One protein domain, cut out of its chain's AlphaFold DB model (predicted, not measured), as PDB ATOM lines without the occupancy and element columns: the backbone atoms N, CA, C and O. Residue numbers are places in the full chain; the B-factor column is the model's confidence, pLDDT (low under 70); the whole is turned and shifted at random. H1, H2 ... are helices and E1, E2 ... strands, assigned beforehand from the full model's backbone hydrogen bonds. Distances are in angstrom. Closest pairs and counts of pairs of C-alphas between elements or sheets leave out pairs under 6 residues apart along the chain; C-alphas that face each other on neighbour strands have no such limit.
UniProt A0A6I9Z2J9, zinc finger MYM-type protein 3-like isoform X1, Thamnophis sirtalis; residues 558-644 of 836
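AT A GLANCE: This is residues 558 to 644 of the 836 residues of the protein "zinc finger MYM-type protein 3-like isoform X1" of Thamnophis sirtalis (UniProt A0A6I9Z2J9). A helix, H1, stands in the middle between two small two-stranded hairpins, E3 and E4 on one side of it and E5 and E6 on the other. A third, shorter hairpin, E1 and E2, lies beyond H1 on the E3 and E4 side, next to E4, while H2 lies by the E5 and E6 hairpin and the long loop of residues 600 to 620 swings round beyond E6. The 87 printed residues hold two named helices and six named strands, in the order E1 E2 E3 E4 H1 E5 E6 H2, and the class is mixed, helices and strands. Each of the three sheets is one antiparallel pair. The whole is compact, with a radius of gyration of the C-alphas of 13.1 A and spans of 34 by 24 by 23 A.

HOW THE PARTS SIT: Start at E1, residues 558 to 560, which forms an antiparallel hairpin with E2, residues 567 to 569; look for N 559 and O 568, 2.9 A apart and within hydrogen-bond range. Next comes the antiparallel hairpin of E3, residues 574 to 577, and E4, residues 583 to 586, with N 576 and O 584 within hydrogen-bond range at 2.9 A. The closest C-alphas of E1 and E4 are those of Pro 560 and Leu 585, 7.6 A apart; E2 and E4 are only just apart, at 8.3 A. H1, residues 589 to 599, has His 576 and Thr 592 as its closest C-alphas to E3, 7.3 A apart. Its closest C-alphas to E5, residues 621 to 625, are those of Ser 594 and Tyr 622, 4.4 A apart. E5 forms an antiparallel hairpin with E6, residues 628 to 632; find N 630 and O 623 within hydrogen-bond range at 2.8 A. H1 and E6 are near each other, with 6 pairs of C-alphas within 10 A. H2, residues 635 to 644, comes closest to E6 at the C-alphas of Phe 632 and Trp 638, 5.9 A apart. H1 and H2 are close but not clearly touching, with the C-alphas of Cys 590 and Pro 635 closest at 6.4 A, and are about perpendicular at 80 degrees. In H1 and H2 every O i to N i+4 pair is within hydrogen-bond range.

IN THESE COORDINATES: Find C-alpha 558 at (74.425, 82.132, 71.692), where E1 begins; it is 7.0 A long and E2 is 7.2 A. E3 spans 10.4 A and E4 10.2 A. From C-alpha 589 at (83.597, 66.793, 71.022), H1 runs 15.1 A. E5 spans 13.7 A, E6 13.3 A, and H2 14.1 A, ending at C-alpha 644 at (99.018, 60.162, 62.279).

THE WHOLE: The two C-alphas farthest apart are those of Gly 581 and Arg 613, 36.4 A. The printed part has no cut, and the link from H1 to E5, 21 residues, is long. Look for pLDDT under 70 at residues 602 to 607, 617 to 619, 625 to 628 and 641 to 644; the mean of the printed part is 78.4.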
ATOM      1  N   VAL A 558      72.967  82.279  71.662       88.38
ATOM      2  CA  VAL A 558      74.425  82.132  71.692       88.38
ATOM      3  C   VAL A 558      74.871  81.888  73.131       88.38
ATOM      4  O   VAL A 558      74.498  82.644  74.024       88.38
ATOM      5  N   TYR A 559      75.669  80.844  73.355       87.19
ATOM      6  CA  TYR A 559      76.215  80.484  74.664       87.19
ATOM      7  C   TYR A 559      77.739  80.282  74.583       87.19
ATOM      8  O   TYR A 559      78.243  79.797  73.566       87.19
ATOM      9  N   PRO A 560      78.503  80.621  75.639       89.94
ATOM     10  CA  PRO A 560      79.935  80.342  75.698       89.94
ATOM     11  C   PRO A 560      80.192  78.852  75.945       89.94
ATOM     12  O   PRO A 560      79.612  78.244  76.846       89.94
ATOM     13  N   CYS A 561      81.111  78.254  75.187       89.62
ATOM     14  CA  CYS A 561      81.593  76.905  75.467       89.62
ATOM     15  C   CYS A 561      82.266  76.853  76.847       89.62
ATOM     16  O   CYS A 561      83.199  77.608  77.120       89.62
ATOM     17  N   MET A 562      81.865  75.909  77.704       88.31
ATOM     18  CA  MET A 562      82.419  75.809  79.060       88.31
ATOM     19  C   MET A 562      83.939  75.582  79.099       88.31
ATOM     20  O   MET A 562      84.584  76.053  80.039       88.31
ATOM     21  N   TRP A 563      84.508  74.932  78.076       86.31
ATOM     22  CA  TRP A 563      85.954  74.751  77.912       86.31
ATOM     23  C   TRP A 563      86.643  76.020  77.381       86.31
ATOM     24  O   TRP A 563      87.154  76.820  78.161       86.31
ATOM     25  N   CYS A 564      86.623  76.229  76.062       84.50
ATOM     26  CA  CYS A 564      87.411  77.250  75.363       84.50
ATOM     27  C   CYS A 564      86.766  78.647  75.315       84.50
ATOM     28  O   CYS A 564      87.270  79.521  74.619       84.50
ATOM     29  N   LYS A 565      85.634  78.854  76.003       87.88
ATOM     30  CA  LYS A 565      84.846  80.104  76.091       87.88
ATOM     31  C   LYS A 565      84.266  80.650  74.779       87.88
ATOM     32  O   LYS A 565      83.399  81.514  74.839       87.88
ATOM     33  N   THR A 566      84.649  80.101  73.623       87.88
ATOM     34  CA  THR A 566      84.094  80.428  72.301       87.88
ATOM     35  C   THR A 566      82.567  80.454  72.325       87.88
ATOM     36  O   THR A 566      81.931  79.484  72.743       87.88
ATOM     37  N   LEU A 567      81.996  81.566  71.868       87.94
ATOM     38  CA  LEU A 567      80.558  81.760  71.722       87.94
ATOM     39  C   LEU A 567      80.041  80.934  70.536       87.94
ATOM     40  O   LEU A 567      80.553  81.051  69.423       87.94
ATOM     41  N   CYS A 568      79.039  80.088  70.764       86.50
ATOM     42  CA  CYS A 568      78.447  79.221  69.742       86.50
ATOM     43  C   CYS A 568      76.917  79.210  69.849       86.50
ATOM     44  O   CYS A 568      76.353  79.528  70.895       86.50
ATOM     45  N   LYS A 569      76.230  78.858  68.758       88.00
ATOM     46  CA  LYS A 569      74.763  78.772  68.728       88.00
ATOM     47  C   LYS A 569      74.306  77.492  69.426       88.00
ATOM     48  O   LYS A 569      74.883  76.434  69.205       88.00
ATOM     49  N   ASN A 570      73.232  77.570  70.203       84.88
ATOM     50  CA  ASN A 570      72.625  76.450  70.930       84.88
ATOM     51  C   ASN A 570      72.396  75.187  70.081       84.88
ATOM     52  O   ASN A 570      72.627  74.092  70.579       84.88
ATOM     53  N   PHE A 571      71.983  75.325  68.818       83.25
ATOM     54  CA  PHE A 571      71.759  74.184  67.917       83.25
ATOM     55  C   PHE A 571      73.039  73.545  67.354       83.25
ATOM     56  O   PHE A 571      72.977  72.417  66.875       83.25
ATOM     57  N   ASP A 572      74.176  74.239  67.448       84.50
ATOM     58  CA  ASP A 572      75.493  73.764  67.006       84.50
ATOM     59  C   ASP A 572      76.343  73.262  68.198       84.50
ATOM     60  O   ASP A 572      77.472  72.802  68.021       84.50
ATOM     61  N   MET A 573      75.828  73.368  69.432       85.88
ATOM     62  CA  MET A 573      76.527  72.983  70.662       85.88
ATOM     63  C   MET A 573      76.117  71.598  71.159       85.88
ATOM     64  O   MET A 573      74.942  71.253  71.253       85.88
ATOM     65  N   LEU A 574      77.114  70.830  71.588       86.31
ATOM     66  CA  LEU A 574      76.931  69.561  72.275       86.31
ATOM     67  C   LEU A 574      76.588  69.814  73.743       86.31
ATOM     68  O   LEU A 574      77.293  70.561  74.428       86.31
ATOM     69  N   SER A 575      75.545  69.151  74.242       85.50
ATOM     70  CA  SER A 575      75.241  69.126  75.670       85.50
ATOM     71  C   SER A 575      75.910  67.930  76.357       85.50
ATOM     72  O   SER A 575      76.087  66.862  75.771       85.50
ATOM     73  N   HIS A 576      76.320  68.119  77.609       83.69
ATOM     74  CA  HIS A 576      76.931  67.086  78.442       83.69
ATOM     75  C   HIS A 576      76.359  67.150  79.859       83.69
ATOM     76  O   HIS A 576      76.148  68.247  80.367       83.69
ATOM     77  N   LYS A 577      76.124  66.003  80.503       83.12
ATOM     78  CA  LYS A 577      75.761  65.930  81.926       83.12
ATOM     79  C   LYS A 577      76.990  65.534  82.732       83.12
ATOM     80  O   LYS A 577      77.539  64.454  82.525       83.12
ATOM     81  N   ASP A 578      77.415  66.404  83.634       75.25
ATOM     82  CA  ASP A 578      78.567  66.156  84.500       75.25
ATOM     83  C   ASP A 578      78.219  65.202  85.653       75.25
ATOM     84  O   ASP A 578      77.045  64.931  85.915       75.25
ATOM     85  N   ARG A 579      79.231  64.728  86.402       76.62
ATOM     86  CA  ARG A 579      79.016  63.844  87.571       76.62
ATOM     87  C   ARG A 579      78.107  64.473  88.639       76.62
ATOM     88  O   ARG A 579      77.450  63.755  89.378       76.62
ATOM     89  N   ASN A 580      78.035  65.804  88.683       75.38
ATOM     90  CA  ASN A 580      77.166  66.586  89.567       75.38
ATOM     91  C   ASN A 580      75.761  66.847  88.973       75.38
ATOM     92  O   ASN A 580      75.091  67.789  89.389       75.38
ATOM     93  N   GLY A 581      75.343  66.123  87.927       75.94
ATOM     94  CA  GLY A 581      74.042  66.271  87.252       75.94
ATOM     95  C   GLY A 581      73.871  67.543  86.404       75.94
ATOM     96  O   GLY A 581      72.985  67.602  85.549       75.94
ATOM     97  N   LYS A 582      74.729  68.553  86.597       81.44
ATOM     98  CA  LYS A 582      74.706  69.829  85.873       81.44
ATOM     99  C   LYS A 582      74.907  69.620  84.370       81.44
ATOM    100  O   LYS A 582      75.827  68.918  83.947       81.44
ATOM    101  N   LEU A 583      74.055  70.262  83.568       82.19
ATOM    102  CA  LEU A 583      74.172  70.275  82.113       82.19
ATOM    103  C   LEU A 583      75.155  71.370  81.669       82.19
ATOM    104  O   LEU A 583      74.992  72.534  82.038       82.19
ATOM    105  N   GLY A 584      76.146  70.999  80.863       84.69
ATOM    106  CA  GLY A 584      77.121  71.901  80.255       84.69
ATOM    107  C   GLY A 584      77.044  71.933  78.730       84.69
ATOM    108  O   GLY A 584      76.609  70.964  78.108       84.69
ATOM    109  N   LEU A 585      77.475  73.048  78.127       89.75
ATOM    110  CA  LEU A 585      77.452  73.278  76.676       89.75
ATOM    111  C   LEU A 585      78.865  73.416  76.092       89.75
ATOM    112  O   LEU A 585      79.712  74.159  76.605       89.75
ATOM    113  N   PHE A 586      79.106  72.719  74.981       90.50
ATOM    114  CA  PHE A 586      80.419  72.578  74.356       90.50
ATOM    115  C   PHE A 586      80.352  72.774  72.838       90.50
ATOM    116  O   PHE A 586      79.464  72.252  72.177       90.50
ATOM    117  N   CYS A 587      81.312  73.503  72.263       87.69
ATOM    118  CA  CYS A 587      81.359  73.785  70.821       87.69
ATOM    119  C   CYS A 587      81.855  72.610  69.958       87.69
ATOM    120  O   CYS A 587      81.803  72.674  68.737       87.69
ATOM    121  N   SER A 588      82.414  71.563  70.572       86.75
ATOM    122  CA  SER A 588      82.970  70.404  69.869       86.75
ATOM    123  C   SER A 588      83.173  69.226  70.819       86.75
ATOM    124  O   SER A 588      83.339  69.419  72.027       86.75
ATOM    125  N   VAL A 589      83.250  68.010  70.264       85.19
ATOM    126  CA  VAL A 589      83.597  66.793  71.022       85.19
ATOM    127  C   VAL A 589      84.940  66.970  71.740       85.19
ATOM    128  O   VAL A 589      85.060  66.594  72.900       85.19
ATOM    129  N   CYS A 590      85.909  67.626  71.090       83.38
ATOM    130  CA  CYS A 590      87.233  67.933  71.638       83.38
ATOM    131  C   CYS A 590      87.151  68.739  72.942       83.38
ATOM    132  O   CYS A 590      87.892  68.480  73.888       83.38
ATOM    133  N   CYS A 591      86.248  69.719  73.010       86.50
ATOM    134  CA  CYS A 591      86.016  70.506  74.218       86.50
ATOM    135  C   CYS A 591      85.347  69.666  75.314       86.50
ATOM    136  O   CYS A 591      85.755  69.755  76.470       86.50
ATOM    137  N   THR A 592      84.390  68.804  74.960       88.31
ATOM    138  CA  THR A 592      83.748  67.878  75.906       88.31
ATOM    139  C   THR A 592      84.742  66.859  76.478       88.31
ATOM    140  O   THR A 592      84.752  66.631  77.686       88.31
ATOM    141  N   THR A 593      85.620  66.261  75.660       85.12
ATOM    142  CA  THR A 593      86.653  65.324  76.144       85.12
ATOM    143  C   THR A 593      87.706  66.029  76.990       85.12
ATOM    144  O   THR A 593      88.087  65.510  78.037       85.12
ATOM    145  N   SER A 594      88.128  67.231  76.591       86.00
ATOM    146  CA  SER A 594      89.102  68.020  77.355       86.00
ATOM    147  C   SER A 594      88.561  68.398  78.735       86.00
ATOM    148  O   SER A 594      89.249  68.228  79.743       86.00
ATOM    149  N   TYR A 595      87.292  68.812  78.789       85.38
ATOM    150  CA  TYR A 595      86.584  69.111  80.029       85.38
ATOM    151  C   TYR A 595      86.429  67.871  80.921       85.38
ATOM    152  O   TYR A 595      86.775  67.937  82.099       85.38
ATOM    153  N   LYS A 596      86.031  66.715  80.362       85.94
ATOM    154  CA  LYS A 596      86.001  65.429  81.087       85.94
ATOM    155  C   LYS A 596      87.350  65.077  81.717       85.94
ATOM    156  O   LYS A 596      87.387  64.653  82.866       85.94
ATOM    157  N   VAL A 597      88.454  65.248  80.985       83.31
ATOM    158  CA  VAL A 597      89.802  64.912  81.477       83.31
ATOM    159  C   VAL A 597      90.240  65.834  82.624       83.31
ATOM    160  O   VAL A 597      90.750  65.324  83.621       83.31
ATOM    161  N   LYS A 598      89.989  67.153  82.538       81.19
ATOM    162  CA  LYS A 598      90.300  68.107  83.628       81.19
ATOM    163  C   LYS A 598      89.366  67.925  84.835       81.19
ATOM    164  O   LYS A 598      89.849  67.931  85.959       81.19
ATOM    165  N   GLN A 599      88.068  67.666  84.629       80.44
ATOM    166  CA  GLN A 599      87.115  67.354  85.714       80.44
ATOM    167  C   GLN A 599      87.448  66.029  86.427       80.44
ATOM    168  O   GLN A 599      87.190  65.894  87.619       80.44
ATOM    169  N   ALA A 600      88.049  65.063  85.729       78.50
ATOM    170  CA  ALA A 600      88.500  63.798  86.312       78.50
ATOM    171  C   ALA A 600      89.880  63.872  87.003       78.50
ATOM    172  O   ALA A 600      90.368  62.841  87.458       78.50
ATOM    173  N   GLY A 601      90.538  65.039  87.044       74.75
ATOM    174  CA  GLY A 601      91.867  65.202  87.650       74.75
ATOM    175  C   GLY A 601      93.009  64.482  86.917       74.75
ATOM    176  O   GLY A 601      94.121  64.419  87.426       74.75
ATOM    177  N   LEU A 602      92.772  63.955  85.709       68.25
ATOM    178  CA  LEU A 602      93.737  63.132  84.960       68.25
ATOM    179  C   LEU A 602      94.784  63.965  84.189       68.25
ATOM    180  O   LEU A 602      95.468  63.458  83.299       68.25
ATOM    181  N   THR A 603      94.892  65.257  84.493       69.44
ATOM    182  CA  THR A 603      95.868  66.177  83.905       69.44
ATOM    183  C   THR A 603      97.177  66.121  84.690       69.44
ATOM    184  O   THR A 603      97.315  66.781  85.717       69.44
ATOM    185  N   GLY A 604      98.135  65.332  84.194       66.31
ATOM    186  CA  GLY A 604      99.517  65.345  84.683       66.31
ATOM    187  C   GLY A 604     100.261  66.661  84.377       66.31
ATOM    188  O   GLY A 604      99.677  67.582  83.797       66.31
ATOM    189  N   PRO A 605     101.558  66.761  84.732       67.44
ATOM    190  CA  PRO A 605     102.363  67.960  84.485       67.44
ATOM    191  C   PRO A 605     102.411  68.310  82.993       67.44
ATOM    192  O   PRO A 605     102.455  67.419  82.143       67.44
ATOM    193  N   VAL A 606     102.423  69.611  82.678       65.94
ATOM    194  CA  VAL A 606     102.311  70.127  81.303       65.94
ATOM    195  C   VAL A 606     103.386  69.520  80.398       65.94
ATOM    196  O   VAL A 606     104.585  69.672  80.634       65.94
ATOM    197  N   ARG A 607     102.959  68.841  79.328       69.38
ATOM    198  CA  ARG A 607     103.848  68.285  78.299       69.38
ATOM    199  C   ARG A 607     103.765  69.135  77.027       69.38
ATOM    200  O   ARG A 607     102.702  69.672  76.726       69.38
ATOM    201  N   PRO A 608     104.841  69.228  76.224       75.25
ATOM    202  CA  PRO A 608     104.744  69.792  74.880       75.25
ATOM    203  C   PRO A 608     103.744  68.997  74.031       75.25
ATOM    204  O   PRO A 608     103.553  67.798  74.254       75.25
ATOM    205  N   CYS A 609     103.126  69.642  73.038       79.75
ATOM    206  CA  CYS A 609     102.041  69.046  72.260       79.75
ATOM    207  C   CYS A 609     102.400  67.655  71.710       79.75
ATOM    208  O   CYS A 609     103.377  67.509  70.972       79.75
ATOM    209  N   SER A 610     101.546  66.657  71.965       76.62
ATOM    210  CA  SER A 610     101.727  65.275  71.494       76.62
ATOM    211  C   SER A 610     101.802  65.141  69.963       76.62
ATOM    212  O   SER A 610     102.309  64.138  69.471       76.62
ATOM    213  N   PHE A 611     101.340  66.152  69.212       77.50
ATOM    214  CA  PHE A 611     101.509  66.260  67.761       77.50
ATOM    215  C   PHE A 611     102.746  67.087  67.369       77.50
ATOM    216  O   PHE A 611     103.764  66.529  66.972       77.50
ATOM    217  N   CYS A 612     102.678  68.419  67.477       73.38
ATOM    218  CA  CYS A 612     103.681  69.322  66.893       73.38
ATOM    219  C   CYS A 612     104.858  69.669  67.820       73.38
ATOM    220  O   CYS A 612     105.673  70.512  67.456       73.38
ATOM    221  N   ARG A 613     104.924  69.083  69.023       77.44
ATOM    222  CA  ARG A 613     105.978  69.279  70.041       77.44
ATOM    223  C   ARG A 613     106.215  70.717  70.530       77.44
ATOM    224  O   ARG A 613     107.074  70.907  71.382       77.44
ATOM    225  N   LYS A 614     105.437  71.709  70.081       77.38
ATOM    226  CA  LYS A 614     105.458  73.070  70.643       77.38
ATOM    227  C   LYS A 614     105.059  73.063  72.124       77.38
ATOM    228  O   LYS A 614     104.254  72.226  72.549       77.38
ATOM    229  N   SER A 615     105.595  74.018  72.884       76.12
ATOM    230  CA  SER A 615     105.070  74.398  74.198       76.12
ATOM    231  C   SER A 615     103.585  74.770  74.099       76.12
ATOM    232  O   SER A 615     103.081  75.114  73.024       76.12
ATOM    233  N   LEU A 616     102.864  74.640  75.211       74.12
ATOM    234  CA  LEU A 616     101.419  74.831  75.256       74.12
ATOM    235  C   LEU A 616     101.057  76.067  76.073       74.12
ATOM    236  O   LEU A 616     101.420  76.166  77.241       74.12
ATOM    237  N   SER A 617     100.286  76.963  75.464       66.81
ATOM    238  CA  SER A 617      99.480  77.952  76.173       66.81
ATOM    239  C   SER A 617      98.194  77.303  76.703       66.81
ATOM    240  O   SER A 617      97.702  76.318  76.137       66.81
ATOM    241  N   GLU A 618      97.596  77.869  77.755       67.69
ATOM    242  CA  GLU A 618      96.183  77.598  78.040       67.69
ATOM    243  C   GLU A 618      95.273  78.354  77.042       67.69
ATOM    244  O   GLU A 618      95.657  79.416  76.549       67.69
ATOM    245  N   PRO A 619      94.072  77.828  76.722       61.53
ATOM    246  CA  PRO A 619      93.559  76.516  77.111       61.53
ATOM    247  C   PRO A 619      94.133  75.391  76.232       61.53
ATOM    248  O   PRO A 619      93.998  75.395  75.008       61.53
ATOM    249  N   CYS A 620      94.716  74.373  76.867       75.75
ATOM    250  CA  CYS A 620      95.114  73.143  76.183       75.75
ATOM    251  C   CYS A 620      93.887  72.301  75.779       75.75
ATOM    252  O   CYS A 620      92.773  72.524  76.253       75.75
ATOM    253  N   TYR A 621      94.097  71.270  74.961       77.94
ATOM    254  CA  TYR A 621      93.094  70.246  74.653       77.94
ATOM    255  C   TYR A 621      93.610  68.869  75.073       77.94
ATOM    256  O   TYR A 621      94.798  68.587  74.917       77.94
ATOM    257  N   TYR A 622      92.731  68.009  75.587       80.38
ATOM    258  CA  TYR A 622      93.086  66.694  76.121       80.38
ATOM    259  C   TYR A 622      92.258  65.565  75.496       80.38
ATOM    260  O   TYR A 622      91.062  65.712  75.224       80.38
ATOM    261  N   ASN A 623      92.892  64.404  75.327       78.00
ATOM    262  CA  ASN A 623      92.235  63.159  74.928       78.00
ATOM    263  C   ASN A 623      92.747  61.986  75.777       78.00
ATOM    264  O   ASN A 623      93.952  61.884  75.988       78.00
ATOM    265  N   LYS A 624      91.860  61.084  76.215       73.81
ATOM    266  CA  LYS A 624      92.219  59.860  76.951       73.81
ATOM    267  C   LYS A 624      92.014  58.646  76.045       73.81
ATOM    268  O   LYS A 624      90.894  58.426  75.594       73.81
ATOM    269  N   ASN A 625      93.052  57.841  75.817       64.56
ATOM    270  CA  ASN A 625      92.937  56.574  75.087       64.56
ATOM    271  C   ASN A 625      93.527  55.410  75.900       64.56
ATOM    272  O   ASN A 625      94.713  55.423  76.228       64.56
ATOM    273  N   LYS A 626      92.671  54.425  76.212       53.88
ATOM    274  CA  LYS A 626      92.879  53.231  77.060       53.88
ATOM    275  C   LYS A 626      93.487  53.504  78.450       53.88
ATOM    276  O   LYS A 626      92.770  53.348  79.432       53.88
ATOM    277  N   GLN A 627      94.723  53.993  78.554       58.06
ATOM    278  CA  GLN A 627      95.309  54.485  79.816       58.06
ATOM    279  C   GLN A 627      96.030  55.846  79.714       58.06
ATOM    280  O   GLN A 627      96.191  56.512  80.733       58.06
ATOM    281  N   VAL A 628      96.409  56.314  78.519       67.88
ATOM    282  CA  VAL A 628      97.233  57.528  78.348       67.88
ATOM    283  C   VAL A 628      96.370  58.768  78.095       67.88
ATOM    284  O   VAL A 628      95.407  58.719  77.324       67.88
ATOM    285  N   VAL A 629      96.745  59.893  78.713       77.19
ATOM    286  CA  VAL A 629      96.220  61.232  78.403       77.19
ATOM    287  C   VAL A 629      97.203  61.975  77.496       77.19
ATOM    288  O   VAL A 629      98.359  62.187  77.852       77.19
ATOM    289  N   TYR A 630      96.724  62.387  76.324       79.19
ATOM    290  CA  TYR A 630      97.462  63.180  75.339       79.19
ATOM    291  C   TYR A 630      97.059  64.656  75.412       79.19
ATOM    292  O   TYR A 630      95.905  64.961  75.722       79.19
ATOM    293  N   GLN A 631      97.990  65.559  75.088       82.94
ATOM    294  CA  GLN A 631      97.835  67.007  75.265       82.94
ATOM    295  C   GLN A 631      98.137  67.774  73.964       82.94
ATOM    296  O   GLN A 631      99.141  67.529  73.287       82.94
ATOM    297  N   PHE A 632      97.263  68.711  73.592       83.62
ATOM    298  CA  PHE A 632      97.254  69.345  72.272       83.62
ATOM    299  C   PHE A 632      97.106  70.867  72.320       83.62
ATOM    300  O   PHE A 632      96.380  71.410  73.150       83.62
ATOM    301  N   CYS A 633      97.757  71.537  71.365       83.06
ATOM    302  CA  CYS A 633      97.692  72.987  71.158       83.06
ATOM    303  C   CYS A 633      96.346  73.493  70.631       83.06
ATOM    304  O   CYS A 633      95.982  74.640  70.861       83.06
ATOM    305  N   SER A 634      95.621  72.668  69.882       80.38
ATOM    306  CA  SER A 634      94.343  73.029  69.274       80.38
ATOM    307  C   SER A 634      93.578  71.767  68.864       80.38
ATOM    308  O   SER A 634      94.185  70.688  68.790       80.38
ATOM    309  N   PRO A 635      92.283  71.876  68.508       76.12
ATOM    310  CA  PRO A 635      91.547  70.779  67.888       76.12
ATOM    311  C   PRO A 635      92.250  70.284  66.618       76.12
ATOM    312  O   PRO A 635      92.351  69.084  66.406       76.12
ATOM    313  N   SER A 636      92.850  71.177  65.824       76.81
ATOM    314  CA  SER A 636      93.627  70.812  64.632       76.81
ATOM    315  C   SER A 636      94.880  69.993  64.965       76.81
ATOM    316  O   SER A 636      95.224  69.078  64.217       76.81
ATOM    317  N   CYS A 637      95.548  70.276  66.092       76.75
ATOM    318  CA  CYS A 637      96.658  69.458  66.591       76.75
ATOM    319  C   CYS A 637      96.179  68.043  66.983       76.75
ATOM    320  O   CYS A 637      96.861  67.063  66.687       76.75
ATOM    321  N   TRP A 638      94.993  67.929  67.595       73.88
ATOM    322  CA  TRP A 638      94.355  66.653  67.945       73.88
ATOM    323  C   TRP A 638      93.879  65.864  66.711       73.88
ATOM    324  O   TRP A 638      94.233  64.695  66.573       73.88
ATOM    325  N   THR A 639      93.173  66.487  65.761       74.88
ATOM    326  CA  THR A 639      92.686  65.819  64.540       74.88
ATOM    327  C   THR A 639      93.840  65.310  63.678       74.88
ATOM    328  O   THR A 639      93.759  64.218  63.117       74.88
ATOM    329  N   LYS A 640      94.943  66.069  63.581       70.75
ATOM    330  CA  LYS A 640      96.152  65.603  62.886       70.75
ATOM    331  C   LYS A 640      96.795  64.420  63.620       70.75
ATOM    332  O   LYS A 640      97.101  63.430  62.967       70.75
ATOM    333  N   PHE A 641      96.889  64.456  64.954       68.88
ATOM    334  CA  PHE A 641      97.360  63.316  65.752       68.88
ATOM    335  C   PHE A 641      96.497  62.061  65.575       68.88
ATOM    336  O   PHE A 641      97.040  60.984  65.359       68.88
ATOM    337  N   GLN A 642      95.167  62.185  65.597       64.25
ATOM    338  CA  GLN A 642      94.253  61.057  65.378       64.25
ATOM    339  C   GLN A 642      94.450  60.402  63.998       64.25
ATOM    340  O   GLN A 642      94.229  59.205  63.855       64.25
ATOM    341  N   ARG A 643      94.905  61.167  62.996       58.34
ATOM    342  CA  ARG A 643      95.224  60.680  61.644       58.34
ATOM    343  C   ARG A 643      96.671  60.184  61.476       58.34
ATOM    344  O   ARG A 643      96.976  59.620  60.430       58.34
ATOM    345  N   SER A 644      97.570  60.409  62.443       53.09
ATOM    346  CA  SER A 644      99.018  60.162  62.279       53.09
ATOM    347  C   SER A 644      99.715  59.404  63.420       53.09
ATOM    348  O   SER A 644     100.888  59.052  63.276       53.09
TER     349      SER A 644